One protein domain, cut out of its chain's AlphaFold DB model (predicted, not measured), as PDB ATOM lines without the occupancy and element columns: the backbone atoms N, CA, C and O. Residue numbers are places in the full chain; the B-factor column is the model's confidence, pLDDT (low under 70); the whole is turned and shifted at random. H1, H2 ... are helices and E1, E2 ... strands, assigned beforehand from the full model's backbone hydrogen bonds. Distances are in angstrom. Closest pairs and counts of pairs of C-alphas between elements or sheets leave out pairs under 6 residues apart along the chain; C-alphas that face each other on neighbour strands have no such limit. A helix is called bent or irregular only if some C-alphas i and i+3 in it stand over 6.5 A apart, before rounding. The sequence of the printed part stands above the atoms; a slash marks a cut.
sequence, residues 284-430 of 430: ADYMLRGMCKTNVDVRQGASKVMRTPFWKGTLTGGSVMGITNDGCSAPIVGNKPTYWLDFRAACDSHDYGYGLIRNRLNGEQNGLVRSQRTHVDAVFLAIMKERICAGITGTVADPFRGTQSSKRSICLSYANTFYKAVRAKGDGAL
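Overview. This is residues 284 to 430 of the 430 residues of the protein "Phospholipase A2" of Nonomuraea solani (UniProt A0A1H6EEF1). Look for three long helices, H2, H3 and H4, side by side in an up-and-down bundle, their centres making a triangle, with H3 touching both of the others while H2 and H4 are only near each other. The small hairpin E1 and E2 packs on the first part of H2, the short H1 packs on H2 and H3, and a second small hairpin, E3 and E4, lies at one end of the bundle, where the chain passes from H3 to H4. The printed part has 147 residues with four named helices and four named strands, in the order H1 E1 E2 H2 H3 E3 E4 H4; each of the two sheets is one antiparallel pair, and the class is mostly helix. The whole is compact, with a radius of gyration of the C-alphas of 15.7 A, yet elongated, spanning 55 by 28 by 23 A.

Arrangement. Begin at E1, residues 310 to 313, and E2, residues 319 to 322, an antiparallel hairpin; N 312 and O 320 are 2.7 A apart, within hydrogen-bond range. Go on to H2, residues 344 to 361: it has 14 pairs of C-alphas within 8 A with E2, and the closest, those of Gly 322 and Ser 349, are 3.8 A apart. H3, residues 370 to 391, is the hub, touching three helices. It forms a helical hairpin with H2, opposite ways at a shallow tilt of 13 degrees, closest at C-alphas Gly 353 and Val 376, 5.5 A. H4, residues 407 to 429, touches H3 opposite ways at a shallow tilt of 18 degrees, closest at C-alphas Cys 389 and Cys 411, 5.5 A. H2 and H4 are near each other, with 13 pairs of C-alphas within 10 A. H1, residues 284 to 287, touches H2 at residues 349 to 353 alone, closest at C-alphas Met 287 and Ser 349, 5.8 A. It touches H3 at residues 375 to 379 alone, closest at C-alphas Ala 284 and Val 379, 6.1 A. E3, residues 395 to 397, and E4, residues 404 to 406, form an antiparallel hairpin, with N 396 and O 405 2.9 A apart; E4 and H3 are apart. Pairs of O i and N i+4 within hydrogen-bond range number 13 of 14 in H2, 13 of 18 in H3 and 16 of 19 in H4; H1 is too short for one.

Along the chain. Find C-alpha 284 at (170.526, 188.573, 165.109), where H1 begins. H2 starts at (158.084, 198.721, 158.424) and runs 25.3 A; H3 runs 31.9 A and is only just irregular, with C-alphas 371 and 374 7.0 A apart. H4 runs 30.6 A to C-alpha 429 at (159.354, 201.236, 175.634); it is irregular, with C-alphas 424 and 427 7.6 A apart, and has a kink of 42 degrees near residue 423. E1 measures 9.9 A, E2 9.4 A, E3 6.8 A, E4 6.9 A and H1 5.0 A.

Size, cuts and confidence. The two C-alphas farthest apart, those of Gln 365 and Gly 402, are 55.0 A apart. The printed part has no cut, and it ends at the chain's last residue, 430. The links H1 to E1 and E2 to H2 are long, with 22 and 21 residues; in the first, residues 296 to 297 pair antiparallel with residues 306 to 307. The mean pLDDT of the printed part is 79.7, and 27 residues are under 70, among them residues 397 to 405 and 424 to 430.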
ATOM      1  N   ALA A 284     170.458 189.044 166.492       77.56
ATOM      2  CA  ALA A 284     170.526 188.573 165.109       77.56
ATOM      3  C   ALA A 284     169.975 187.147 164.893       77.56
ATOM      4  O   ALA A 284     169.406 186.866 163.835       77.56
ATOM      5  N   ASP A 285     170.106 186.240 165.866       78.06
ATOM      6  CA  ASP A 285     169.605 184.863 165.728       78.06
ATOM      7  C   ASP A 285     168.077 184.804 165.756       78.06
ATOM      8  O   ASP A 285     167.467 183.969 165.080       78.06
ATOM      9  N   TYR A 286     167.460 185.730 166.486       85.12
ATOM     10  CA  TYR A 286     166.022 185.941 166.454       85.12
ATOM     11  C   TYR A 286     165.605 186.698 165.195       85.12
ATOM     12  O   TYR A 286     164.828 186.178 164.399       85.12
ATOM     13  N   MET A 287     166.149 187.900 165.007       89.50
ATOM     14  CA  MET A 287     165.653 188.909 164.067       89.50
ATOM     15  C   MET A 287     166.048 188.645 162.611       89.50
ATOM     16  O   MET A 287     165.261 188.901 161.707       89.50
ATOM     17  N   LEU A 288     167.244 188.116 162.340       82.56
ATOM     18  CA  LEU A 288     167.704 187.892 160.961       82.56
ATOM     19  C   LEU A 288     167.477 186.459 160.486       82.56
ATOM     20  O   LEU A 288     167.304 186.240 159.287       82.56
ATOM     21  N   ARG A 289     167.512 185.494 161.412       74.50
ATOM     22  CA  ARG A 289     167.536 184.060 161.085       74.50
ATOM     23  C   ARG A 289     166.320 183.276 161.532       74.50
ATOM     24  O   ARG A 289     166.114 182.177 161.024       74.50
ATOM     25  N   GLY A 290     165.541 183.796 162.479       78.44
ATOM     26  CA  GLY A 290     164.400 183.070 163.024       78.44
ATOM     27  C   GLY A 290     164.771 181.748 163.701       78.44
ATOM     28  O   GLY A 290     163.903 180.894 163.855       78.44
ATOM     29  N   MET A 291     166.037 181.557 164.090       73.50
ATOM     30  CA  MET A 291     166.529 180.307 164.684       73.50
ATOM     31  C   MET A 291     165.913 180.051 166.057       73.50
ATOM     32  O   MET A 291     165.616 178.915 166.403       73.50
ATOM     33  N   CYS A 292     165.715 181.122 166.822       76.88
ATOM     34  CA  CYS A 292     165.243 181.069 168.202       76.88
ATOM     35  C   CYS A 292     163.794 181.530 168.325       76.88
ATOM     36  O   CYS A 292     163.401 182.088 169.343       76.88
ATOM     37  N   LYS A 293     163.003 181.345 167.265       83.56
ATOM     38  CA  LYS A 293     161.645 181.873 167.175       83.56
ATOM     39  C   LYS A 293     160.829 181.535 168.432       83.56
ATOM     40  O   LYS A 293     160.552 180.374 168.712       83.56
ATOM     41  N   THR A 294     160.390 182.571 169.132       88.62
ATOM     42  CA  THR A 294     159.473 182.484 170.278       88.62
ATOM     43  C   THR A 294     158.445 183.609 170.221       88.62
ATOM     44  O   THR A 294     158.704 184.641 169.599       88.62
ATOM     45  N   ASN A 295     157.287 183.412 170.851       91.56
ATOM     46  CA  ASN A 295     156.276 184.457 171.007       91.56
ATOM     47  C   ASN A 295     156.785 185.543 171.961       91.56
ATOM     48  O   ASN A 295     157.523 185.241 172.900       91.56
ATOM     49  N   VAL A 296     156.369 186.787 171.745       91.44
ATOM     50  CA  VAL A 296     156.790 187.926 172.574       91.44
ATOM     51  C   VAL A 296     155.618 188.730 173.090       91.44
ATOM     52  O   VAL A 296     154.619 188.881 172.389       91.44
ATOM     53  N   ASP A 297     155.757 189.255 174.299       86.88
ATOM     54  CA  ASP A 297     154.814 190.205 174.871       86.88
ATOM     55  C   ASP A 297     155.041 191.610 174.298       86.88
ATOM     56  O   ASP A 297     156.179 192.085 174.244       86.88
ATOM     57  N   VAL A 298     153.968 192.285 173.879       83.44
ATOM     58  CA  VAL A 298     154.008 193.645 173.311       83.44
ATOM     59  C   VAL A 298     153.371 194.724 174.187       83.44
ATOM     60  O   VAL A 298     153.344 195.881 173.772       83.44
ATOM     61  N   ARG A 299     152.849 194.395 175.377       77.19
ATOM     62  CA  ARG A 299     152.269 195.394 176.295       77.19
ATOM     63  C   ARG A 299     153.081 195.548 177.577       77.19
ATOM     64  O   ARG A 299     153.642 194.592 178.091       77.19
ATOM     65  N   GLN A 300     153.091 196.771 178.106       60.28
ATOM     66  CA  GLN A 300     153.600 197.088 179.440       60.28
ATOM     67  C   GLN A 300     152.440 196.962 180.447       60.28
ATOM     68  O   GLN A 300     151.385 197.566 180.244       60.28
ATOM     69  N   GLY A 301     152.596 196.155 181.504       62.25
ATOM     70  CA  GLY A 301     151.592 195.976 182.569       62.25
ATOM     71  C   GLY A 301     151.135 194.527 182.798       62.25
ATOM     72  O   GLY A 301     151.686 193.587 182.237       62.25
ATOM     73  N   ALA A 302     150.116 194.338 183.647       60.62
ATOM     74  CA  ALA A 302     149.683 193.012 184.117       60.62
ATOM     75  C   ALA A 302     149.029 192.123 183.036       60.62
ATOM     76  O   ALA A 302     148.976 190.903 183.181       60.62
ATOM     77  N   SER A 303     148.517 192.713 181.951       74.50
ATOM     78  CA  SER A 303     147.881 191.974 180.854       74.50
ATOM     79  C   SER A 303     148.857 191.755 179.699       74.50
ATOM     80  O   SER A 303     149.102 192.671 178.912       74.50
ATOM     81  N   LYS A 304     149.359 190.521 179.569       78.94
ATOM     82  CA  LYS A 304     150.242 190.105 178.467       78.94
ATOM     83  C   LYS A 304     149.499 190.124 177.128       78.94
ATOM     84  O   LYS A 304     148.385 189.601 177.026       78.94
ATOM     85  N   VAL A 305     150.128 190.655 176.080       85.81
ATOM     86  CA  VAL A 305     149.651 190.508 174.692       85.81
ATOM     87  C   VAL A 305     150.730 189.801 173.896       85.81
ATOM     88  O   VAL A 305     151.684 190.413 173.425       85.81
ATOM     89  N   MET A 306     150.567 188.492 173.731       90.06
ATOM     90  CA  MET A 306     151.545 187.681 173.016       90.06
ATOM     91  C   MET A 306     151.373 187.828 171.503       90.06
ATOM     92  O   MET A 306     150.281 187.649 170.957       90.06
ATOM     93  N   ARG A 307     152.471 188.110 170.803       92.62
ATOM     94  CA  ARG A 307     152.551 188.126 169.343       92.62
ATOM     95  C   ARG A 307     153.466 187.017 168.856       92.62
ATOM     96  O   ARG A 307     154.584 186.845 169.342       92.62
ATOM     97  N   THR A 308     152.988 186.278 167.862       93.56
ATOM     98  CA  THR A 308     153.790 185.276 167.166       93.56
ATOM     99  C   THR A 308     154.593 185.943 166.057       93.56
ATOM    100  O   THR A 308     154.004 186.601 165.197       93.56
ATOM    101  N   PRO A 309     155.923 185.775 166.036       93.75
ATOM    102  CA  PRO A 309     156.748 186.358 164.993       93.75
ATOM    103  C   PRO A 309     156.615 185.600 163.670       93.75
ATOM    104  O   PRO A 309     156.372 184.385 163.628       93.75
ATOM    105  N   PHE A 310     156.813 186.315 162.573       93.50
ATOM    106  CA  PHE A 310     156.783 185.779 161.222       93.50
ATOM    107  C   PHE A 310     157.750 186.525 160.300       93.50
ATOM    108  O   PHE A 310     158.257 187.598 160.627       93.50
ATOM    109  N   TRP A 311     158.026 185.923 159.145       94.50
ATOM    110  CA  TRP A 311     158.930 186.486 158.152       94.50
ATOM    111  C   TRP A 311     158.311 187.706 157.457       94.50
ATOM    112  O   TRP A 311     157.211 187.634 156.914       94.50
ATOM    113  N   LYS A 312     159.049 188.816 157.458       93.62
ATOM    114  CA  LYS A 312     158.732 190.100 156.830       93.62
ATOM    115  C   LYS A 312     159.663 190.301 155.639       93.62
ATOM    116  O   LYS A 312     160.878 190.293 155.825       93.62
ATOM    117  N   GLY A 313     159.112 190.469 154.439       92.06
ATOM    118  CA  GLY A 313     159.906 190.716 153.232       92.06
ATOM    119  C   GLY A 313     160.634 192.065 153.278       92.06
ATOM    120  O   GLY A 313     160.134 193.025 153.862       92.06
ATOM    121  N   THR A 314     161.813 192.137 152.663       91.12
ATOM    122  CA  THR A 314     162.644 193.346 152.563       91.12
ATOM    123  C   THR A 314     162.849 193.754 151.102       91.12
ATOM    124  O   THR A 314     162.628 192.958 150.190       91.12
ATOM    125  N   LEU A 315     163.293 194.993 150.847       86.31
ATOM    126  CA  LEU A 315     163.438 195.511 149.473       86.31
ATOM    127  C   LEU A 315     164.513 194.787 148.652       86.31
ATOM    128  O   LEU A 315     164.455 194.790 147.429       86.31
ATOM    129  N   THR A 316     165.479 194.136 149.301       77.00
ATOM    130  CA  THR A 316     166.453 193.269 148.622       77.00
ATOM    131  C   THR A 316     165.893 191.902 148.207       77.00
ATOM    132  O   THR A 316     166.645 191.078 147.691       77.00
ATOM    133  N   GLY A 317     164.609 191.618 148.460       75.25
ATOM    134  CA  GLY A 317     163.993 190.306 148.228       75.25
ATOM    135  C   GLY A 317     164.282 189.272 149.325       75.25
ATOM    136  O   GLY A 317     163.867 188.122 149.210       75.25
ATOM    137  N   GLY A 318     164.991 189.666 150.389       80.56
ATOM    138  CA  GLY A 318     165.192 188.854 151.590       80.56
ATOM    139  C   GLY A 318     164.029 188.961 152.582       80.56
ATOM    140  O   GLY A 318     163.042 189.647 152.332       80.56
ATOM    141  N   SER A 319     164.171 188.310 153.741       88.75
ATOM    142  CA  SER A 319     163.184 188.381 154.826       88.75
ATOM    143  C   SER A 319     163.837 188.501 156.198       88.75
ATOM    144  O   SER A 319     164.884 187.904 156.437       88.75
ATOM    145  N   VAL A 320     163.207 189.236 157.112       91.38
ATOM    146  CA  VAL A 320     163.591 189.341 158.531       91.38
ATOM    147  C   VAL A 320     162.467 188.828 159.419       91.38
ATOM    148  O   VAL A 320     161.307 188.831 159.020       91.38
ATOM    149  N   MET A 321     162.790 188.342 160.608       94.19
ATOM    150  CA  MET A 321     161.797 187.921 161.587       94.19
ATOM    151  C   MET A 321     161.287 189.145 162.341       94.19
ATOM    152  O   MET A 321     162.082 189.919 162.878       94.19
ATOM    153  N   GLY A 322     159.971 189.304 162.409       95.06
ATOM    154  CA  GLY A 322     159.345 190.404 163.132       95.06
ATOM    155  C   GLY A 322     157.932 190.072 163.585       95.06
ATOM    156  O   GLY A 322     157.412 188.990 163.310       95.06
ATOM    157  N   ILE A 323     157.295 191.019 164.260       94.38
ATOM    158  CA  ILE A 323     155.897 190.947 164.694       94.38
ATOM    159  C   ILE A 323     155.122 192.115 164.096       94.38
ATOM    160  O   ILE A 323     155.689 193.164 163.834       94.38
ATOM    161  N   THR A 324     153.819 191.960 163.872       91.81
ATOM    162  CA  THR A 324     152.978 193.133 163.596       91.81
ATOM    163  C   THR A 324     152.597 193.777 164.924       91.81
ATOM    164  O   THR A 324     151.799 193.204 165.671       91.81
ATOM    165  N   ASN A 325     153.165 194.949 165.200       85.50
ATOM    166  CA  ASN A 325     152.827 195.774 166.357       85.50
ATOM    167  C   ASN A 325     152.542 197.226 165.920       85.50
ATOM    168  O   ASN A 325     151.836 197.444 164.933       85.50
ATOM    169  N   ASP A 326     153.095 198.215 166.612       80.88
ATOM    170  CA  ASP A 326     153.069 199.634 166.260       80.88
ATOM    171  C   ASP A 326     154.009 199.966 165.089       80.88
ATOM    172  O   ASP A 326     153.704 200.862 164.299       80.88
ATOM    173  N   GLY A 327     155.051 199.164 164.855       86.38
ATOM    174  CA  GLY A 327     156.081 199.435 163.854       86.38
ATOM    175  C   GLY A 327     156.909 200.637 164.262       86.38
ATOM    176  O   GLY A 327     157.298 200.755 165.412       86.38
ATOM    177  N   CYS A 328     157.223 201.536 163.332       86.88
ATOM    178  CA  CYS A 328     158.124 202.640 163.644       86.88
ATOM    179  C   CYS A 328     157.417 203.703 164.501       86.88
ATOM    180  O   CYS A 328     156.848 204.660 163.973       86.88
ATOM    181  N   SER A 329     157.449 203.523 165.822       80.50
ATOM    182  CA  SER A 329     156.911 204.453 166.821       80.50
ATOM    183  C   SER A 329     157.828 205.652 167.080       80.50
ATOM    184  O   SER A 329     157.370 206.703 167.530       80.50
ATOM    185  N   ALA A 330     159.110 205.533 166.726       66.56
ATOM    186  CA  ALA A 330     160.057 206.637 166.655       66.56
ATOM    187  C   ALA A 330     161.007 206.453 165.453       66.56
ATOM    188  O   ALA A 330     161.459 205.330 165.212       66.56
ATOM    189  N   PRO A 331     161.331 207.525 164.699       64.06
ATOM    190  CA  PRO A 331     160.874 208.909 164.859       64.06
ATOM    191  C   PRO A 331     159.400 209.085 164.432       64.06
ATOM    192  O   PRO A 331     158.842 208.225 163.760       64.06
ATOM    193  N   ILE A 332     158.773 210.225 164.771       63.69
ATOM    194  CA  ILE A 332     157.347 210.536 164.469       63.69
ATOM    195  C   ILE A 332     157.023 210.481 162.959       63.69
ATOM    196  O   ILE A 332     155.863 210.401 162.566       63.69
ATOM    197  N   VAL A 333     158.042 210.441 162.097       63.84
ATOM    198  CA  VAL A 333     157.910 210.226 160.646       63.84
ATOM    199  C   VAL A 333     157.285 208.868 160.271       63.84
ATOM    200  O   VAL A 333     156.910 208.668 159.117       63.84
ATOM    201  N   GLY A 334     157.136 207.943 161.227       82.88
ATOM    202  CA  GLY A 334     156.403 206.689 161.054       82.88
ATOM    203  C   GLY A 334     157.115 205.686 160.143       82.88
ATOM    204  O   GLY A 334     158.313 205.775 159.897       82.88
ATOM    205  N   ASN A 335     156.378 204.694 159.628       88.69
ATOM    206  CA  ASN A 335     156.971 203.603 158.835       88.69
ATOM    207  C   ASN A 335     157.601 204.066 157.512       88.69
ATOM    208  O   ASN A 335     158.505 203.415 156.994       88.69
ATOM    209  N   LYS A 336     157.095 205.171 156.955       88.94
ATOM    210  CA  LYS A 336     157.427 205.659 155.617       88.94
ATOM    211  C   LYS A 336     157.941 207.092 155.702       88.94
ATOM    212  O   LYS A 336     157.148 208.018 155.545       88.94
ATOM    213  N   PRO A 337     159.251 207.299 155.920       81.75
ATOM    214  CA  PRO A 337     159.817 208.647 155.974       81.75
ATOM    215  C   PRO A 337     159.685 209.405 154.640       81.75
ATOM    216  O   PRO A 337     159.760 210.628 154.607       81.75
ATOM    217  N   THR A 338     159.470 208.690 153.531       82.75
ATOM    218  CA  THR A 338     159.136 209.246 152.215       82.75
ATOM    219  C   THR A 338     158.311 208.234 151.413       82.75
ATOM    220  O   THR A 338     158.257 207.057 151.763       82.75
ATOM    221  N   TYR A 339     157.658 208.660 150.327       84.94
ATOM    222  CA  TYR A 339     156.707 207.821 149.582       84.94
ATOM    223  C   TYR A 339     157.337 206.564 148.953       84.94
ATOM    224  O   TYR A 339     156.638 205.581 148.717       84.94
ATOM    225  N   TRP A 340     158.643 206.594 148.669       86.56
ATOM    226  CA  TRP A 340     159.384 205.499 148.029       86.56
ATOM    227  C   TRP A 340     160.175 204.627 149.014       86.56
ATOM    228  O   TRP A 340     160.844 203.688 148.580       86.56
ATOM    229  N   LEU A 341     160.119 204.921 150.317       89.62
ATOM    230  CA  LEU A 341     160.873 204.217 151.353       89.62
ATOM    231  C   LEU A 341     159.938 203.713 152.449       89.62
ATOM    232  O   LEU A 341     159.156 204.480 153.003       89.62
ATOM    233  N   ASP A 342     160.066 202.435 152.797       92.56
ATOM    234  CA  ASP A 342     159.305 201.809 153.874       92.56
ATOM    235  C   ASP A 342     160.238 201.009 154.793       92.56
ATOM    236  O   ASP A 342     160.875 200.040 154.371       92.56
ATOM    237  N   PHE A 343     160.320 201.428 156.055       95.06
ATOM    238  CA  PHE A 343     161.086 200.761 157.107       95.06
ATOM    239  C   PHE A 343     160.250 199.826 157.977       95.06
ATOM    240  O   PHE A 343     160.783 199.251 158.929       95.06
ATOM    241  N   ARG A 344     158.980 199.574 157.632       94.62
ATOM    242  CA  ARG A 344     158.084 198.721 158.424       94.62
ATOM    243  C   ARG A 344     158.694 197.366 158.767       94.62
ATOM    244  O   ARG A 344     158.612 196.950 159.914       94.62
ATOM    245  N   ALA A 345     159.328 196.694 157.806       94.75
ATOM    246  CA  ALA A 345     159.942 195.386 158.046       94.75
ATOM    247  C   ALA A 345     161.072 195.444 159.089       94.75
ATOM    248  O   ALA A 345     161.222 194.515 159.881       94.75
ATOM    249  N   ALA A 346     161.851 196.531 159.105       94.31
ATOM    250  CA  ALA A 346     162.892 196.739 160.102       94.31
ATOM    251  C   ALA A 346     162.285 197.040 161.476       94.31
ATOM    252  O   ALA A 346     162.700 196.430 162.456       94.31
ATOM    253  N   CYS A 347     161.271 197.906 161.545       95.06
ATOM    254  CA  CYS A 347     160.630 198.262 162.812       95.06
ATOM    255  C   CYS A 347     159.852 197.092 163.422       95.06
ATOM    256  O   CYS A 347     160.045 196.788 164.586       95.06
ATOM    257  N   ASP A 348     159.107 196.325 162.622       95.25
ATOM    258  CA  ASP A 348     158.459 195.087 163.079       95.25
ATOM    259  C   ASP A 348     159.481 194.063 163.628       95.25
ATOM    260  O   ASP A 348     159.165 193.245 164.496       95.25
ATOM    261  N   SER A 349     160.710 194.065 163.098       95.06
ATOM    262  CA  SER A 349     161.811 193.239 163.604       95.06
ATOM    263  C   SER A 349     162.406 193.801 164.900       95.06
ATOM    264  O   SER A 349     162.717 193.034 165.811       95.06
ATOM    265  N   HIS A 350     162.525 195.125 165.013       93.56
ATOM    266  CA  HIS A 350     162.966 195.820 166.227       93.56
ATOM    267  C   HIS A 350     161.977 195.622 167.383       93.56
ATOM    268  O   HIS A 350     162.394 195.180 168.454       93.56
ATOM    269  N   ASP A 351     160.674 195.764 167.122       92.44
ATOM    270  CA  ASP A 351     159.586 195.457 168.060       92.44
ATOM    271  C   ASP A 351     159.675 194.015 168.561       92.44
ATOM    272  O   ASP A 351     159.471 193.730 169.743       92.44
ATOM    273  N   TYR A 352     160.018 193.086 167.661       94.25
ATOM    274  CA  TYR A 352     160.244 191.696 168.030       94.25
ATOM    275  C   TYR A 352     161.434 191.554 168.982       94.25
ATOM    276  O   TYR A 352     161.309 190.906 170.021       94.25
ATOM    277  N   GLY A 353     162.560 192.201 168.677       91.75
ATOM    278  CA  GLY A 353     163.725 192.254 169.556       91.75
ATOM    279  C   GLY A 353     163.411 192.827 170.945       91.75
ATOM    280  O   GLY A 353     163.796 192.233 171.953       91.75
ATOM    281  N   TYR A 354     162.648 193.917 171.024       91.19
ATOM    282  CA  TYR A 354     162.236 194.524 172.296       91.19
ATOM    283  C   TYR A 354     161.248 193.644 173.061       91.19
ATOM    284  O   TYR A 354     161.358 193.495 174.277       91.19
ATOM    285  N   GLY A 355     160.329 192.982 172.358       91.31
ATOM    286  CA  GLY A 355     159.442 191.990 172.952       91.31
ATOM    287  C   GLY A 355     160.200 190.805 173.570       91.31
ATOM    288  O   GLY A 355     159.810 190.307 174.624       91.31
ATOM    289  N   LEU A 356     161.324 190.382 172.976       90.81
ATOM    290  CA  LEU A 356     162.192 189.352 173.564       90.81
ATOM    291  C   LEU A 356     162.855 189.826 174.858       90.81
ATOM    292  O   LEU A 356     163.035 189.020 175.771       90.81
ATOM    293  N   ILE A 357     163.217 191.108 174.935       88.12
ATOM    294  CA  ILE A 357     163.744 191.709 176.164       88.12
ATOM    295  C   ILE A 357     162.661 191.757 177.236       88.12
ATOM    296  O   ILE A 357     162.876 191.325 178.370       88.12
ATOM    297  N   ARG A 358     161.463 192.197 176.852       88.50
ATOM    298  CA  ARG A 358     160.303 192.264 177.738       88.50
ATOM    299  C   ARG A 358     159.926 190.901 178.313       88.50
ATOM    300  O   ARG A 358     159.683 190.805 179.510       88.50
ATOM    301  N   ASN A 359     159.961 189.835 177.512       88.19
ATOM    302  CA  ASN A 359     159.759 188.471 178.008       88.19
ATOM    303  C   ASN A 359     160.687 188.146 179.192       88.19
ATOM    304  O   ASN A 359     160.217 187.675 180.227       88.19
ATOM    305  N   ARG A 360     161.995 188.428 179.067       85.50
ATOM    306  CA  ARG A 360     162.976 188.180 180.139       85.50
ATOM    307  C   ARG A 360     162.729 189.060 181.363       85.50
ATOM    308  O   ARG A 360     162.861 188.566 182.479       85.50
ATOM    309  N   LEU A 361     162.355 190.327 181.170       83.81
ATOM    310  CA  LEU A 361     161.970 191.225 182.269       83.81
ATOM    311  C   LEU A 361     160.720 190.725 183.011       83.81
ATOM    312  O   LEU A 361     160.639 190.856 184.227       83.81
ATOM    313  N   ASN A 362     159.803 190.066 182.299       84.38
ATOM    314  CA  ASN A 362     158.596 189.444 182.849       84.38
ATOM    315  C   ASN A 362     158.829 188.023 183.413       84.38
ATOM    316  O   ASN A 362     157.863 187.311 183.693       84.38
ATOM    317  N   GLY A 363     160.089 187.596 183.578       82.56
ATOM    318  CA  GLY A 363     160.456 186.319 184.204       82.56
ATOM    319  C   GLY A 363     160.411 185.091 183.287       82.56
ATOM    320  O   GLY A 363     160.619 183.974 183.761       82.56
ATOM    321  N   GLU A 364     160.169 185.259 181.983       80.94
ATOM    322  CA  GLU A 364     160.227 184.147 181.027       80.94
ATOM    323  C   GLU A 364     161.673 183.658 180.854       80.94
ATOM    324  O   GLU A 364     162.623 184.440 180.867       80.94
ATOM    325  N   GLN A 365     161.866 182.357 180.619       77.31
ATOM    326  CA  GLN A 365     163.209 181.809 180.369       77.31
ATOM    327  C   GLN A 365     163.714 182.111 178.947       77.31
ATOM    328  O   GLN A 365     164.922 182.201 178.727       77.31
ATOM    329  N   ASN A 366     162.807 182.336 177.992       76.19
ATOM    330  CA  ASN A 366     163.130 182.568 176.584       76.19
ATOM    331  C   ASN A 366     163.121 184.065 176.244       76.19
ATOM    332  O   ASN A 366     162.106 184.735 176.431       76.19
ATOM    333  N   GLY A 367     164.212 184.575 175.669       80.81
ATOM    334  CA  GLY A 367     164.305 185.958 175.196       80.81
ATOM    335  C   GLY A 367     165.714 186.534 175.318       80.81
ATOM    336  O   GLY A 367     166.678 185.791 175.491       80.81
ATOM    337  N   LEU A 368     165.813 187.857 175.234       83.56
ATOM    338  CA  LEU A 368     167.068 188.607 175.320       83.56
ATOM    339  C   LEU A 368     167.155 189.305 176.678       83.56
ATOM    340  O   LEU A 368     166.147 189.756 177.208       83.56
ATOM    341  N   VAL A 369     168.332 189.394 177.283       78.06
ATOM    342  CA  VAL A 369     168.477 190.161 178.533       78.06
ATOM    343  C   VAL A 369     168.503 191.663 178.239       78.06
ATOM    344  O   VAL A 369     168.824 192.075 177.127       78.06
ATOM    345  N   ARG A 370     168.184 192.504 179.234       76.88
ATOM    346  CA  ARG A 370     168.101 193.967 179.056       76.88
ATOM    347  C   ARG A 370     169.385 194.586 178.498       76.88
ATOM    348  O   ARG A 370     169.296 195.490 177.673       76.88
ATOM    349  N   SER A 371     170.555 194.074 178.881       69.00
ATOM    350  CA  SER A 371     171.842 194.540 178.342       69.00
ATOM    351  C   SER A 371     171.974 194.338 176.827       69.00
ATOM    352  O   SER A 371     172.681 195.087 176.174       69.00
ATOM    353  N   GLN A 372     171.220 193.412 176.227       75.62
ATOM    354  CA  GLN A 372     171.245 193.159 174.782       75.62
ATOM    355  C   GLN A 372     170.352 194.118 173.973       75.62
ATOM    356  O   GLN A 372     170.188 193.921 172.766       75.62
ATOM    357  N   ARG A 373     169.773 195.160 174.590       80.00
ATOM    358  CA  ARG A 373     169.013 196.204 173.873       80.00
ATOM    359  C   ARG A 373     169.848 196.845 172.772       80.00
ATOM    360  O   ARG A 373     169.402 196.949 171.632       80.00
ATOM    361  N   THR A 374     171.092 197.180 173.097       70.56
ATOM    362  CA  THR A 374     172.083 197.727 172.164       70.56
ATOM    363  C   THR A 374     172.280 196.822 170.944       70.56
ATOM    364  O   THR A 374     172.446 197.316 169.829       70.56
ATOM    365  N   HIS A 375     172.157 195.503 171.116       74.50
ATOM    366  CA  HIS A 375     172.283 194.532 170.027       74.50
ATOM    367  C   HIS A 375     171.050 194.535 169.131       74.50
ATOM    368  O   HIS A 375     171.174 194.422 167.914       74.50
ATOM    369  N   VAL A 376     169.857 194.650 169.722       85.69
ATOM    370  CA  VAL A 376     168.606 194.769 168.965       85.69
ATOM    371  C   VAL A 376     168.632 196.029 168.106       85.69
ATOM    372  O   VAL A 376     168.348 195.955 166.909       85.69
ATOM    373  N   ASP A 377     169.067 197.151 168.681       82.69
ATOM    374  CA  ASP A 377     169.218 198.417 167.965       82.69
ATOM    375  C   ASP A 377     170.229 198.274 166.811       82.69
ATOM    376  O   ASP A 377     169.966 198.688 165.679       82.69
ATOM    377  N   ALA A 378     171.386 197.647 167.060       73.56
ATOM    378  CA  ALA A 378     172.418 197.451 166.042       73.56
ATOM    379  C   ALA A 378     171.940 196.548 164.890       73.56
ATOM    380  O   ALA A 378     172.195 196.831 163.715       73.56
ATOM    381  N   VAL A 379     171.201 195.477 165.204       82.38
ATOM    382  CA  VAL A 379     170.594 194.602 164.192       82.38
ATOM    383  C   VAL A 379     169.518 195.349 163.408       82.38
ATOM    384  O   VAL A 379     169.443 195.189 162.191       82.38
ATOM    385  N   PHE A 380     168.731 196.207 164.057       88.81
ATOM    386  CA  PHE A 380     167.764 197.071 163.385       88.81
ATOM    387  C   PHE A 380     168.433 197.994 162.352       88.81
ATOM    388  O   PHE A 380     167.995 198.035 161.196       88.81
ATOM    389  N   LEU A 381     169.552 198.638 162.706       82.62
ATOM    390  CA  LEU A 381     170.343 199.422 161.753       82.62
ATOM    391  C   LEU A 381     170.859 198.563 160.590       82.62
ATOM    392  O   LEU A 381     170.755 198.966 159.429       82.62
ATOM    393  N   ALA A 382     171.377 197.367 160.878       77.50
ATOM    394  CA  ALA A 382     171.855 196.452 159.846       77.50
ATOM    395  C   ALA A 382     170.735 196.038 158.875       77.50
ATOM    396  O   ALA A 382     170.951 196.025 157.663       77.50
ATOM    397  N   ILE A 383     169.517 195.775 159.367       87.31
ATOM    398  CA  ILE A 383     168.354 195.476 158.515       87.31
ATOM    399  C   ILE A 383     168.066 196.647 157.574       87.31
ATOM    400  O   ILE A 383     167.941 196.438 156.365       87.31
ATOM    401  N   MET A 384     167.994 197.873 158.101       88.25
ATOM    402  CA  MET A 384     167.727 199.049 157.272       88.25
ATOM    403  C   MET A 384     168.806 199.234 156.200       88.25
ATOM    404  O   MET A 384     168.478 199.395 155.027       88.25
ATOM    405  N   LYS A 385     170.091 199.132 156.554       78.94
ATOM    406  CA  LYS A 385     171.196 199.371 155.610       78.94
ATOM    407  C   LYS A 385     171.340 198.258 154.574       78.94
ATOM    408  O   LYS A 385     171.418 198.537 153.377       78.94
ATOM    409  N   GLU A 386     171.367 197.007 155.023       76.31
ATOM    410  CA  GLU A 386     171.752 195.863 154.187       76.31
ATOM    411  C   GLU A 386     170.569 195.191 153.490       76.31
ATOM    412  O   GLU A 386     170.756 194.551 152.459       76.31
ATOM    413  N   ARG A 387     169.349 195.319 154.028       82.88
ATOM    414  CA  ARG A 387     168.168 194.617 153.498       82.88
ATOM    415  C   ARG A 387     167.108 195.540 152.915       82.88
ATOM    416  O   ARG A 387     166.266 195.078 152.143       82.88
ATOM    417  N   ILE A 388     167.152 196.827 153.253       89.62
ATOM    418  CA  ILE A 388     166.230 197.831 152.718       89.62
ATOM    419  C   ILE A 388     166.984 198.779 151.784       89.62
ATOM    420  O   ILE A 388     166.810 198.690 150.572       89.62
ATOM    421  N   CYS A 389     167.891 199.609 152.303       82.00
ATOM    422  CA  CYS A 389     168.599 200.618 151.512       82.00
ATOM    423  C   CYS A 389     169.462 200.022 150.394       82.00
ATOM    424  O   CYS A 389     169.578 200.621 149.328       82.00
ATOM    425  N   ALA A 390     170.040 198.835 150.592       76.69
ATOM    426  CA  ALA A 390     170.803 198.150 149.549       76.69
ATOM    427  C   ALA A 390     169.962 197.758 148.317       76.69
ATOM    428  O   ALA A 390     170.523 197.633 147.231       76.69
ATOM    429  N   GLY A 391     168.643 197.581 148.471       80.12
ATOM    430  CA  GLY A 391     167.725 197.277 147.367       80.12
ATOM    431  C   GLY A 391     167.263 198.514 146.591       80.12
ATOM    432  O   GLY A 391     166.601 198.386 145.565       80.12
ATOM    433  N   ILE A 392     167.599 199.715 147.066       82.44
ATOM    434  CA  ILE A 392     167.129 200.971 146.482       82.44
ATOM    435  C   ILE A 392     168.093 201.436 145.399       82.44
ATOM    436  O   ILE A 392     169.305 201.526 145.602       82.44
ATOM    437  N   THR A 393     167.526 201.773 144.244       80.31
ATOM    438  CA  THR A 393     168.248 202.292 143.083       80.31
ATOM    439  C   THR A 393     167.600 203.578 142.573       80.31
ATOM    440  O   THR A 393     166.471 203.922 142.936       80.31
ATOM    441  N   GLY A 394     168.336 204.297 141.727       80.50
ATOM    442  CA  GLY A 394     167.880 205.533 141.106       80.50
ATOM    443  C   GLY A 394     168.039 206.771 141.982       80.50
ATOM    444  O   GLY A 394     168.560 206.742 143.100       80.50
ATOM    445  N   THR A 395     167.576 207.879 141.428       77.75
ATOM    446  CA  THR A 395     167.689 209.223 141.984       77.75
ATOM    447  C   THR A 395     166.307 209.804 142.258       77.75
ATOM    448  O   THR A 395     165.290 209.341 141.731       77.75
ATOM    449  N   VAL A 396     166.247 210.800 143.132       77.19
ATOM    450  CA  VAL A 396     165.044 211.594 143.371       77.19
ATOM    451  C   VAL A 396     165.400 213.065 143.233       77.19
ATOM    452  O   VAL A 396     166.486 213.481 143.642       77.19
ATOM    453  N   ALA A 397     164.502 213.827 142.604       65.88
ATOM    454  CA  ALA A 397     164.587 215.277 142.606       65.88
ATOM    455  C   ALA A 397     164.508 215.726 144.057       65.88
ATOM    456  O   ALA A 397     163.524 215.438 144.741       65.88
ATOM    457  N   ASP A 398     165.567 216.361 144.525       54.25
ATOM    458  CA  ASP A 398     165.610 216.885 145.867       54.25
ATOM    459  C   ASP A 398     164.905 218.249 145.859       54.25
ATOM    460  O   ASP A 398     165.446 219.209 145.288       54.25
ATOM    461  N   PRO A 399     163.688 218.360 146.433       41.72
ATOM    462  CA  PRO A 399     162.896 219.587 146.363       41.72
ATOM    463  C   PRO A 399     163.584 220.765 147.060       41.72
ATOM    464  O   PRO A 399     163.212 221.911 146.824       41.72
ATOM    465  N   PHE A 400     164.584 220.483 147.901       41.19
ATOM    466  CA  PHE A 400     165.351 221.471 148.648       41.19
ATOM    467  C   PHE A 400     166.676 221.846 147.964       41.19
ATOM    468  O   PHE A 400     167.246 222.880 148.306       41.19
ATOM    469  N   ARG A 401     167.168 221.049 146.999       44.31
ATOM    470  CA  ARG A 401     168.493 221.245 146.365       44.31
ATOM    471  C   ARG A 401     168.462 221.633 144.886       44.31
ATOM    472  O   ARG A 401     169.495 222.030 144.359       44.31
ATOM    473  N   GLY A 402     167.337 221.474 144.182       49.56
ATOM    474  CA  GLY A 402     167.281 221.693 142.726       49.56
ATOM    475  C   GLY A 402     168.164 220.727 141.910       49.56
ATOM    476  O   GLY A 402     168.367 220.931 140.715       49.56
ATOM    477  N   THR A 403     168.682 219.671 142.545       56.53
ATOM    478  CA  THR A 403     169.559 218.644 141.968       56.53
ATOM    479  C   THR A 403     169.008 217.244 142.253       56.53
ATOM    480  O   THR A 403     168.064 217.064 143.028       56.53
ATOM    481  N   GLN A 404     169.554 216.229 141.578       67.38
ATOM    482  CA  GLN A 404     169.190 214.833 141.814       67.38
ATOM    483  C   GLN A 404     170.118 214.193 142.850       67.38
ATOM    484  O   GLN A 404     171.331 214.189 142.666       67.38
ATOM    485  N   SER A 405     169.532 213.607 143.894       66.38
ATOM    486  CA  SER A 405     170.242 212.855 144.939       66.38
ATOM    487  C   SER A 405     169.978 211.352 144.779       66.38
ATOM    488  O   SER A 405     168.855 210.960 144.433       66.38
ATOM    489  N   SER A 406     170.953 210.480 145.066       71.75
ATOM    490  CA  SER A 406     170.705 209.033 145.155       71.75
ATOM    491  C   SER A 406     169.683 208.720 146.240       71.75
ATOM    492  O   SER A 406     169.849 209.055 147.417       71.75
ATOM    493  N   LYS A 407     168.648 207.964 145.861       80.44
ATOM    494  CA  LYS A 407     167.659 207.442 146.813       80.44
ATOM    495  C   LYS A 407     168.307 206.544 147.867       80.44
ATOM    496  O   LYS A 407     167.861 206.501 149.011       80.44
ATOM    497  N   ARG A 408     169.386 205.837 147.515       75.69
ATOM    498  CA  ARG A 408     170.105 204.979 148.461       75.69
ATOM    499  C   ARG A 408     170.818 205.793 149.539       75.69
ATOM    500  O   ARG A 408     170.749 205.406 150.701       75.69
ATOM    501  N   SER A 409     171.460 206.901 149.171       65.88
ATOM    502  CA  SER A 409     172.133 207.789 150.127       65.88
ATOM    503  C   SER A 409     171.128 208.386 151.119       65.88
ATOM    504  O   SER A 409     171.284 208.243 152.332       65.88
ATOM    505  N   ILE A 410     169.999 208.889 150.605       71.06
ATOM    506  CA  ILE A 410     168.891 209.389 151.432       71.06
ATOM    507  C   ILE A 410     168.332 208.291 152.354       71.06
ATOM    508  O   ILE A 410     168.074 208.535 153.530       71.06
ATOM    509  N   CYS A 411     168.186 207.055 151.863       81.44
ATOM    510  CA  CYS A 411     167.754 205.937 152.702       81.44
ATOM    511  C   CYS A 411     168.720 205.665 153.860       81.44
ATOM    512  O   CYS A 411     168.276 205.460 154.986       81.44
ATOM    513  N   LEU A 412     170.032 205.665 153.603       72.88
ATOM    514  CA  LEU A 412     171.039 205.455 154.646       72.88
ATOM    515  C   LEU A 412     171.011 206.580 155.691       72.88
ATOM    516  O   LEU A 412     171.166 206.294 156.878       72.88
ATOM    517  N   SER A 413     170.758 207.821 155.261       69.31
ATOM    518  CA  SER A 413     170.529 208.967 156.149       69.31
ATOM    519  C   SER A 413     169.338 208.705 157.086       69.31
ATOM    520  O   SER A 413     169.514 208.663 158.307       69.31
ATOM    521  N   TYR A 414     168.168 208.343 156.537       78.38
ATOM    522  CA  TYR A 414     167.004 207.967 157.350       78.38
ATOM    523  C   TYR A 414     167.269 206.759 158.261       78.38
ATOM    524  O   TYR A 414     166.853 206.768 159.417       78.38
ATOM    525  N   ALA A 415     167.971 205.726 157.788       79.75
ATOM    526  CA  ALA A 415     168.290 204.549 158.598       79.75
ATOM    527  C   ALA A 415     169.064 204.931 159.872       79.75
ATOM    528  O   ALA A 415     168.767 204.436 160.960       79.75
ATOM    529  N   ASN A 416     170.013 205.864 159.757       70.19
ATOM    530  CA  ASN A 416     170.726 206.396 160.914       70.19
ATOM    531  C   ASN A 416     169.789 207.200 161.831       70.19
ATOM    532  O   ASN A 416     169.868 207.043 163.048       70.19
ATOM    533  N   THR A 417     168.881 208.018 161.279       72.94
ATOM    534  CA  THR A 417     167.877 208.760 162.070       72.94
ATOM    535  C   THR A 417     167.011 207.828 162.915       72.94
ATOM    536  O   THR A 417     166.796 208.084 164.098       72.94
ATOM    537  N   PHE A 418     166.530 206.729 162.329       83.00
ATOM    538  CA  PHE A 418     165.699 205.754 163.033       83.00
ATOM    539  C   PHE A 418     166.491 205.024 164.112       83.00
ATOM    540  O   PHE A 418     166.032 204.937 165.248       83.00
ATOM    541  N   TYR A 419     167.697 204.551 163.783       78.06
ATOM    542  CA  TYR A 419     168.580 203.904 164.753       78.06
ATOM    543  C   TYR A 419     168.839 204.803 165.966       78.06
ATOM    544  O   TYR A 419     168.684 204.378 167.103       78.06
ATOM    545  N   LYS A 420     169.131 206.082 165.741       68.50
ATOM    546  CA  LYS A 420     169.287 207.058 166.823       68.50
ATOM    547  C   LYS A 420     168.029 207.233 167.664       68.50
ATOM    548  O   LYS A 420     168.114 207.235 168.887       68.50
ATOM    549  N   ALA A 421     166.867 207.371 167.024       73.81
ATOM    550  CA  ALA A 421     165.610 207.562 167.736       73.81
ATOM    551  C   ALA A 421     165.335 206.398 168.703       73.81
ATOM    552  O   ALA A 421     164.931 206.637 169.843       73.81
ATOM    553  N   VAL A 422     165.624 205.159 168.286       79.06
ATOM    554  CA  VAL A 422     165.475 203.983 169.156       79.06
ATOM    555  C   VAL A 422     166.576 203.884 170.215       79.06
ATOM    556  O   VAL A 422     166.275 203.508 171.347       79.06
ATOM    557  N   ARG A 423     167.817 204.307 169.918       73.62
ATOM    558  CA  ARG A 423     168.898 204.395 170.919       73.62
ATOM    559  C   ARG A 423     168.549 205.362 172.054       73.62
ATOM    560  O   ARG A 423     168.728 204.997 173.213       73.62
ATOM    561  N   ALA A 424     168.003 206.532 171.714       65.38
ATOM    562  CA  ALA A 424     167.682 207.595 172.665       65.38
ATOM    563  C   ALA A 424     166.390 207.339 173.458       65.38
ATOM    564  O   ALA A 424     166.332 207.597 174.656       65.38
ATOM    565  N   LYS A 425     165.331 206.841 172.803       68.69
ATOM    566  CA  LYS A 425     163.984 206.738 173.409       68.69
ATOM    567  C   LYS A 425     163.550 205.317 173.744       68.69
ATOM    568  O   LYS A 425     162.504 205.128 174.363       68.69
ATOM    569  N   GLY A 426     164.334 204.317 173.352       61.16
ATOM    570  CA  GLY A 426     163.963 202.915 173.479       61.16
ATOM    571  C   GLY A 426     163.757 202.434 174.917       61.16
ATOM    572  O   GLY A 426     162.937 201.551 175.135       61.16
ATOM    573  N   ASP A 427     164.432 203.025 175.908       63.88
ATOM    574  CA  ASP A 427     164.253 202.616 177.311       63.88
ATOM    575  C   ASP A 427     162.841 202.859 177.841       63.88
ATOM    576  O   ASP A 427     162.381 202.089 178.673       63.88
ATOM    577  N   GLY A 428     162.137 203.882 177.348       57.03
ATOM    578  CA  GLY A 428     160.751 204.132 177.752       57.03
ATOM    579  C   GLY A 428     159.766 203.083 177.227       57.03
ATOM    580  O   GLY A 428     158.636 203.021 177.701       57.03
ATOM    581  N   ALA A 429     160.179 202.271 176.248       55.47
ATOM    582  CA  ALA A 429     159.354 201.236 175.634       55.47
ATOM    583  C   ALA A 429     159.543 199.843 176.265       55.47
ATOM    584  O   ALA A 429     158.761 198.937 175.957       55.47
ATOM    585  N   LEU A 430     160.560 199.645 177.113       53.69
ATOM    586  CA  LEU A 430     160.807 198.408 177.870       53.69
ATOM    587  C   LEU A 430     160.227 198.536 179.280       53.69
ATOM    588  O   LEU A 430     159.527 197.584 179.693       53.69
TER     589      LEU A 430